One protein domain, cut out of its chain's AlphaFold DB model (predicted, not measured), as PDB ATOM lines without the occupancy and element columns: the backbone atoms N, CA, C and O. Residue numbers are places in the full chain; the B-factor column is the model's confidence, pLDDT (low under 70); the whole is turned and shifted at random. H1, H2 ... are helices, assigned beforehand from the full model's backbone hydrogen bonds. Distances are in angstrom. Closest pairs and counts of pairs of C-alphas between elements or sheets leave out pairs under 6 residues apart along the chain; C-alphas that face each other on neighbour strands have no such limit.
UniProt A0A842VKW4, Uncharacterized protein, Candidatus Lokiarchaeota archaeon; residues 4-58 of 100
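What this domain is: This is residues 4 to 58 of the 100 residues of an uncharacterized protein of Candidatus Lokiarchaeota archaeon (UniProt A0A842VKW4). The long helix H2 runs along a small rod, and H1 and H3 run back the opposite way beside it, offset from each other along the rod. H2 and H3 fold into a helical hairpin, and H1 packs on H3. The printed part has 55 residues with three named helices, in the order H1, H2, H3, and is all helix. It is compact, with a radius of gyration of the C-alphas of 11.5 A and spans of 35 by 17 by 16 A.

Where its parts are: Find C-alpha 19 at (-14.423, 40.538, 27.717); from there H2, residues 19 to 38, runs 28.8 A. H3, residues 43 to 57, runs 20.9 A to C-alpha 57 at (-5.536, 34.953, 22.748). H1, residues 4 to 13, covers 14.5 A.

How they stand to each other: H2 touches H3 with residues 30 to 37 alone, opposite ways at a shallow tilt of 18 degrees; their closest C-alphas, of Tyr 37 and Ser 43, are 5.9 A apart. H1 touches H3, the same way at a shallow tilt of 11 degrees; look at the closest C-alphas, of Tyr 4 and Cys 49, 6.4 A apart. H1 and H2 are close but not clearly touching, the closest C-alphas, of Asn 10 and Leu 22, being 7.8 A apart. In H1, H2 and H3 every O i to N i+4 pair is within hydrogen-bond range.

The domain as a whole: The C-alphas farthest apart, of Gln 16 and Gln 40, are 35.4 A apart. The printed part has no cut, and both links are tight. Look for low confidence, pLDDT under 70, at residues 40 to 41.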
ATOM      1  N   TYR A   4      -9.840  28.489  11.056       90.38
ATOM      2  CA  TYR A   4      -8.957  29.655  11.018       90.38
ATOM      3  C   TYR A   4      -9.720  30.973  10.847       90.38
ATOM      4  O   TYR A   4      -9.419  31.941  11.545       90.38
ATOM      5  N   ASP A   5     -10.730  31.010   9.971       92.31
ATOM      6  CA  ASP A   5     -11.532  32.215   9.725       92.31
ATOM      7  C   ASP A   5     -12.236  32.679  11.001       92.31
ATOM      8  O   ASP A   5     -12.253  33.869  11.317       92.31
ATOM      9  N   GLU A   6     -12.807  31.733  11.753       92.69
ATOM     10  CA  GLU A   6     -13.508  32.044  12.996       92.69
ATOM     11  C   GLU A   6     -12.552  32.616  14.051       92.69
ATOM     12  O   GLU A   6     -12.869  33.628  14.679       92.69
ATOM     13  N   ILE A   7     -11.355  32.035  14.195       94.50
ATOM     14  CA  ILE A   7     -10.320  32.533  15.114       94.50
ATOM     15  C   ILE A   7      -9.907  33.960  14.739       94.50
ATOM     16  O   ILE A   7      -9.880  34.843  15.598       94.50
ATOM     17  N   LEU A   8      -9.609  34.209  13.459       94.31
ATOM     18  CA  LEU A   8      -9.134  35.513  12.989       94.31
ATOM     19  C   LEU A   8     -10.198  36.603  13.132       94.31
ATOM     20  O   LEU A   8      -9.879  37.715  13.553       94.31
ATOM     21  N   ILE A   9     -11.462  36.291  12.837       93.12
ATOM     22  CA  ILE A   9     -12.567  37.252  12.962       93.12
ATOM     23  C   ILE A   9     -12.783  37.665  14.417       93.12
ATOM     24  O   ILE A   9     -12.963  38.852  14.689       93.12
ATOM     25  N   ASN A  10     -12.740  36.716  15.353       93.56
ATOM     26  CA  ASN A  10     -12.864  37.041  16.774       93.56
ATOM     27  C   ASN A  10     -11.625  37.794  17.281       93.56
ATOM     28  O   ASN A  10     -11.755  38.728  18.064       93.56
ATOM     29  N   TYR A  11     -10.429  37.473  16.775       93.75
ATOM     30  CA  TYR A  11      -9.203  38.165  17.177       93.75
ATOM     31  C   TYR A  11      -9.208  39.635  16.755       93.75
ATOM     32  O   TYR A  11      -8.882  40.510  17.549       93.75
ATOM     33  N   GLN A  12      -9.640  39.922  15.525       93.62
ATOM     34  CA  GLN A  12      -9.753  41.292  15.013       93.62
ATOM     35  C   GLN A  12     -10.753  42.150  15.798       93.62
ATOM     36  O   GLN A  12     -10.650  43.375  15.789       93.62
ATOM     37  N   ARG A  13     -11.732  41.519  16.451       91.81
ATOM     38  CA  ARG A  13     -12.791  42.193  17.214       91.81
ATOM     39  C   ARG A  13     -12.545  42.198  18.718       91.81
ATOM     40  O   ARG A  13     -13.296  42.856  19.429       91.81
ATOM     41  N   LYS A  14     -11.498  41.521  19.197       89.12
ATOM     42  CA  LYS A  14     -11.265  41.262  20.626       89.12
ATOM     43  C   LYS A  14     -11.243  42.535  21.482       89.12
ATOM     44  O   LYS A  14     -11.772  42.525  22.582       89.12
ATOM     45  N   ASP A  15     -10.698  43.633  20.952       89.62
ATOM     46  CA  ASP A  15     -10.560  44.908  21.673       89.62
ATOM     47  C   ASP A  15     -11.854  45.747  21.651       89.62
ATOM     48  O   ASP A  15     -11.967  46.758  22.338       89.62
ATOM     49  N   GLN A  16     -12.832  45.347  20.831       91.12
ATOM     50  CA  GLN A  16     -14.128  46.013  20.656       91.12
ATOM     51  C   GLN A  16     -15.272  45.238  21.325       91.12
ATOM     52  O   GLN A  16     -16.401  45.729  21.387       91.12
ATOM     53  N   GLU A  17     -15.006  44.012  21.775       86.06
ATOM     54  CA  GLU A  17     -16.002  43.085  22.292       86.06
ATOM     55  C   GLU A  17     -15.967  43.036  23.823       86.06
ATOM     56  O   GLU A  17     -14.943  43.283  24.456       86.06
ATOM     57  N   ASP A  18     -17.114  42.737  24.435       91.19
ATOM     58  CA  ASP A  18     -17.192  42.538  25.881       91.19
ATOM     59  C   ASP A  18     -16.261  41.380  26.305       91.19
ATOM     60  O   ASP A  18     -16.392  40.280  25.752       91.19
ATOM     61  N   PRO A  19     -15.364  41.573  27.292       87.94
ATOM     62  CA  PRO A  19     -14.423  40.538  27.717       87.94
ATOM     63  C   PRO A  19     -15.100  39.221  28.112       87.94
ATOM     64  O   PRO A  19     -14.620  38.153  27.738       87.94
ATOM     65  N   ASN A  20     -16.259  39.275  28.783       90.75
ATOM     66  CA  ASN A  20     -16.986  38.060  29.172       90.75
ATOM     67  C   ASN A  20     -17.538  37.317  27.950       90.75
ATOM     68  O   ASN A  20     -17.598  36.086  27.920       90.75
ATOM     69  N   LYS A  21     -17.964  38.060  26.924       90.88
ATOM     70  CA  LYS A  21     -18.427  37.490  25.660       90.88
ATOM     71  C   LYS A  21     -17.284  36.813  24.906       90.88
ATOM     72  O   LYS A  21     -17.482  35.701  24.411       90.88
ATOM     73  N   LEU A  22     -16.106  37.438  24.872       90.31
ATOM     74  CA  LEU A  22     -14.907  36.859  24.272       90.31
ATOM     75  C   LEU A  22     -14.468  35.586  25.009       90.31
ATOM     76  O   LEU A  22     -14.243  34.556  24.374       90.31
ATOM     77  N   GLU A  23     -14.420  35.621  26.341       90.38
ATOM     78  CA  GLU A  23     -14.074  34.465  27.175       90.38
ATOM     79  C   GLU A  23     -15.063  33.307  26.974       90.38
ATOM     80  O   GLU A  23     -14.673  32.150  26.789       90.38
ATOM     81  N   LYS A  24     -16.366  33.607  26.934       93.38
ATOM     82  CA  LYS A  24     -17.401  32.603  26.668       93.38
ATOM     83  C   LYS A  24     -17.252  31.983  25.280       93.38
ATOM     84  O   LYS A  24     -17.453  30.776  25.138       93.38
ATOM     85  N   TRP A  25     -16.921  32.781  24.265       94.50
ATOM     86  CA  TRP A  25     -16.635  32.260  22.929       94.50
ATOM     87  C   TRP A  25     -15.397  31.355  22.943       94.50
ATOM     88  O   TRP A  25     -15.509  30.215  22.497       94.50
ATOM     89  N   LEU A  26     -14.279  31.798  23.532       93.88
ATOM     90  CA  LEU A  26     -13.043  31.010  23.651       93.88
ATOM     91  C   LEU A  26     -13.301  29.642  24.292       93.88
ATOM     92  O   LEU A  26     -12.928  28.612  23.729       93.88
ATOM     93  N   ASN A  27     -14.006  29.619  25.425       93.06
ATOM     94  CA  ASN A  27     -14.342  28.386  26.136       93.06
ATOM     95  C   ASN A  27     -15.178  27.432  25.270       93.06
ATOM     96  O   ASN A  27     -14.851  26.251  25.143       93.06
ATOM     97  N   ASN A  28     -16.231  27.942  24.623       94.56
ATOM     98  CA  ASN A  28     -17.075  27.131  23.742       94.56
ATOM     99  C   ASN A  28     -16.300  26.603  22.527       94.56
ATOM    100  O   ASN A  28     -16.476  25.449  22.130       94.56
ATOM    101  N   PHE A  29     -15.428  27.430  21.952       94.19
ATOM    102  CA  PHE A  29     -14.635  27.084  20.780       94.19
ATOM    103  C   PHE A  29     -13.605  25.990  21.101       94.19
ATOM    104  O   PHE A  29     -13.513  24.997  20.377       94.19
ATOM    105  N   ILE A  30     -12.908  26.089  22.241       93.31
ATOM    106  CA  ILE A  30     -11.969  25.061  22.723       93.31
ATOM    107  C   ILE A  30     -12.690  23.735  23.005       93.31
ATOM    108  O   ILE A  30     -12.217  22.681  22.574       93.31
ATOM    109  N   ILE A  31     -13.854  23.760  23.666       92.19
ATOM    110  CA  ILE A  31     -14.672  22.552  23.897       92.19
ATOM    111  C   ILE A  31     -15.066  21.901  22.562       92.19
ATOM    112  O   ILE A  31     -15.001  20.674  22.417       92.19
ATOM    113  N   GLY A  32     -15.432  22.711  21.565       91.25
ATOM    114  CA  GLY A  32     -15.739  22.245  20.213       91.25
ATOM    115  C   GLY A  32     -14.539  21.584  19.530       91.25
ATOM    116  O   GLY A  32     -14.674  20.496  18.964       91.25
ATOM    117  N   LEU A  33     -13.353  22.190  19.632       90.50
ATOM    118  CA  LEU A  33     -12.107  21.622  19.108       90.50
ATOM    119  C   LEU A  33     -11.747  20.297  19.781       90.50
ATOM    120  O   LEU A  33     -11.456  19.328  19.080       90.50
ATOM    121  N   MET A  34     -11.823  20.214  21.111       86.88
ATOM    122  CA  MET A  34     -11.536  18.973  21.839       86.88
ATOM    123  C   MET A  34     -12.520  17.862  21.480       86.88
ATOM    124  O   MET A  34     -12.112  16.733  21.227       86.88
ATOM    125  N   THR A  35     -13.812  18.180  21.376       89.19
ATOM    126  CA  THR A  35     -14.829  17.204  20.956       89.19
ATOM    127  C   THR A  35     -14.516  16.656  19.563       89.19
ATOM    128  O   THR A  35     -14.501  15.442  19.353       89.19
ATOM    129  N   ARG A  36     -14.180  17.537  18.611       87.31
ATOM    130  CA  ARG A  36     -13.767  17.137  17.258       87.31
ATOM    131  C   ARG A  36     -12.496  16.282  17.280       87.31
ATOM    132  O   ARG A  36     -12.423  15.313  16.524       87.31
ATOM    133  N   TYR A  37     -11.550  16.595  18.163       85.38
ATOM    134  CA  TYR A  37     -10.297  15.857  18.326       85.38
ATOM    135  C   TYR A  37     -10.553  14.414  18.769       85.38
ATOM    136  O   TYR A  37     -10.053  13.477  18.148       85.38
ATOM    137  N   PHE A  38     -11.415  14.222  19.774       82.56
ATOM    138  CA  PHE A  38     -11.802  12.893  20.261       82.56
ATOM    139  C   PHE A  38     -12.535  12.050  19.209       82.56
ATOM    140  O   PHE A  38     -12.419  10.828  19.211       82.56
ATOM    141  N   THR A  39     -13.246  12.683  18.274       84.19
ATOM    142  CA  THR A  39     -13.987  11.987  17.202       84.19
ATOM    143  C   THR A  39     -13.142  11.602  15.969       84.19
ATOM    144  O   THR A  39     -13.700  11.165  14.965       84.19
ATOM    145  N   GLN A  40     -11.807  11.738  16.036       67.00
ATOM    146  CA  GLN A  40     -10.803  11.267  15.054       67.00
ATOM    147  C   GLN A  40     -10.917  11.784  13.602       67.00
ATOM    148  O   GLN A  40     -10.335  11.194  12.695       67.00
ATOM    149  N   ARG A  41     -11.615  12.897  13.337       64.88
ATOM    150  CA  ARG A  41     -11.840  13.341  11.945       64.88
ATOM    151  C   ARG A  41     -10.771  14.240  11.323       64.88
ATOM    152  O   ARG A  41     -10.715  14.265  10.101       64.88
ATOM    153  N   ASP A  42      -9.959  14.960  12.100       71.75
ATOM    154  CA  ASP A  42      -8.937  15.865  11.540       71.75
ATOM    155  C   ASP A  42      -7.971  16.399  12.620       71.75
ATOM    156  O   ASP A  42      -8.102  17.527  13.102       71.75
ATOM    157  N   SER A  43      -7.036  15.564  13.082       81.25
ATOM    158  CA  SER A  43      -6.145  15.933  14.195       81.25
ATOM    159  C   SER A  43      -5.210  17.095  13.853       81.25
ATOM    160  O   SER A  43      -4.950  17.924  14.723       81.25
ATOM    161  N   LEU A  44      -4.747  17.198  12.603       86.69
ATOM    162  CA  LEU A  44      -3.794  18.224  12.178       86.69
ATOM    163  C   LEU A  44      -4.436  19.614  12.131       86.69
ATOM    164  O   LEU A  44      -3.889  20.560  12.696       86.69
ATOM    165  N   THR A  45      -5.618  19.744  11.520       87.06
ATOM    166  CA  THR A  45      -6.334  21.029  11.487       87.06
ATOM    167  C   THR A  45      -6.663  21.508  12.897       87.06
ATOM    168  O   THR A  45      -6.500  22.684  13.213       87.06
ATOM    169  N   ILE A  46      -7.069  20.596  13.785       89.44
ATOM    170  CA  ILE A  46      -7.384  20.944  15.175       89.44
ATOM    171  C   ILE A  46      -6.131  21.387  15.936       89.44
ATOM    172  O   ILE A  46      -6.184  22.392  16.643       89.44
ATOM    173  N   GLN A  47      -5.006  20.686  15.769       88.56
ATOM    174  CA  GLN A  47      -3.726  21.082  16.366       88.56
ATOM    175  C   GLN A  47      -3.307  22.482  15.911       88.56
ATOM    176  O   GLN A  47      -2.988  23.326  16.745       88.56
ATOM    177  N   ASN A  48      -3.383  22.759  14.611       90.94
ATOM    178  CA  ASN A  48      -3.044  24.071  14.066       90.94
ATOM    179  C   ASN A  48      -3.972  25.174  14.597       90.94
ATOM    180  O   ASN A  48      -3.500  26.259  14.934       90.94
ATOM    181  N   CYS A  49      -5.271  24.900  14.742       92.50
ATOM    182  CA  CYS A  49      -6.206  25.841  15.357       92.50
ATOM    183  C   CYS A  49      -5.896  26.121  16.830       92.50
ATOM    184  O   CYS A  49      -5.970  27.270  17.260       92.50
ATOM    185  N   LEU A  50      -5.527  25.096  17.603       90.81
ATOM    186  CA  LEU A  50      -5.123  25.264  19.000       90.81
ATOM    187  C   LEU A  50      -3.844  26.101  19.113       90.81
ATOM    188  O   LEU A  50      -3.793  27.018  19.926       90.81
ATOM    189  N   ILE A  51      -2.845  25.838  18.263       90.25
ATOM    190  CA  ILE A  51      -1.614  26.641  18.198       90.25
ATOM    191  C   ILE A  51      -1.949  28.102  17.883       90.25
ATOM    192  O   ILE A  51      -1.419  29.008  18.527       90.25
ATOM    193  N   LEU A  52      -2.833  28.349  16.914       92.50
ATOM    194  CA  LEU A  52      -3.218  29.706  16.537       92.50
ATOM    195  C   LEU A  52      -3.965  30.428  17.668       92.50
ATOM    196  O   LEU A  52      -3.638  31.573  17.965       92.50
ATOM    197  N   LEU A  53      -4.916  29.760  18.332       93.12
ATOM    198  CA  LEU A  53      -5.611  30.305  19.504       93.12
ATOM    199  C   LEU A  53      -4.630  30.712  20.597       93.12
ATOM    200  O   LEU A  53      -4.712  31.830  21.093       93.12
ATOM    201  N   ILE A  54      -3.704  29.812  20.940       89.12
ATOM    202  CA  ILE A  54      -2.687  30.023  21.969       89.12
ATOM    203  C   ILE A  54      -1.844  31.262  21.647       89.12
ATOM    204  O   ILE A  54      -1.715  32.137  22.492       89.12
ATOM    205  N   ASN A  55      -1.348  31.394  20.416       87.50
ATOM    206  CA  ASN A  55      -0.520  32.542  20.030       87.50
ATOM    207  C   ASN A  55      -1.274  33.880  20.011       87.50
ATOM    208  O   ASN A  55      -0.653  34.931  20.153       87.50
ATOM    209  N   LEU A  56      -2.584  33.861  19.766       91.19
ATOM    210  CA  LEU A  56      -3.366  35.082  19.584       91.19
ATOM    211  C   LEU A  56      -4.063  35.538  20.870       91.19
ATOM    212  O   LEU A  56      -4.080  36.729  21.167       91.19
ATOM    213  N   PHE A  57      -4.655  34.619  21.625       90.06
ATOM    214  CA  PHE A  57      -5.536  34.953  22.748       90.06
ATOM    215  C   PHE A  57      -4.930  34.696  24.117       90.06
ATOM    216  O   PHE A  57      -5.456  35.200  25.106       90.06
ATOM    217  N   PHE A  58      -3.853  33.923  24.187       84.69
ATOM    218  CA  PHE A  58      -3.196  33.629  25.442       84.69
ATOM    219  C   PHE A  58      -1.884  34.392  25.458       84.69
ATOM    220  O   PHE A  58      -1.014  34.193  24.611       84.69
TER     221      PHE A  58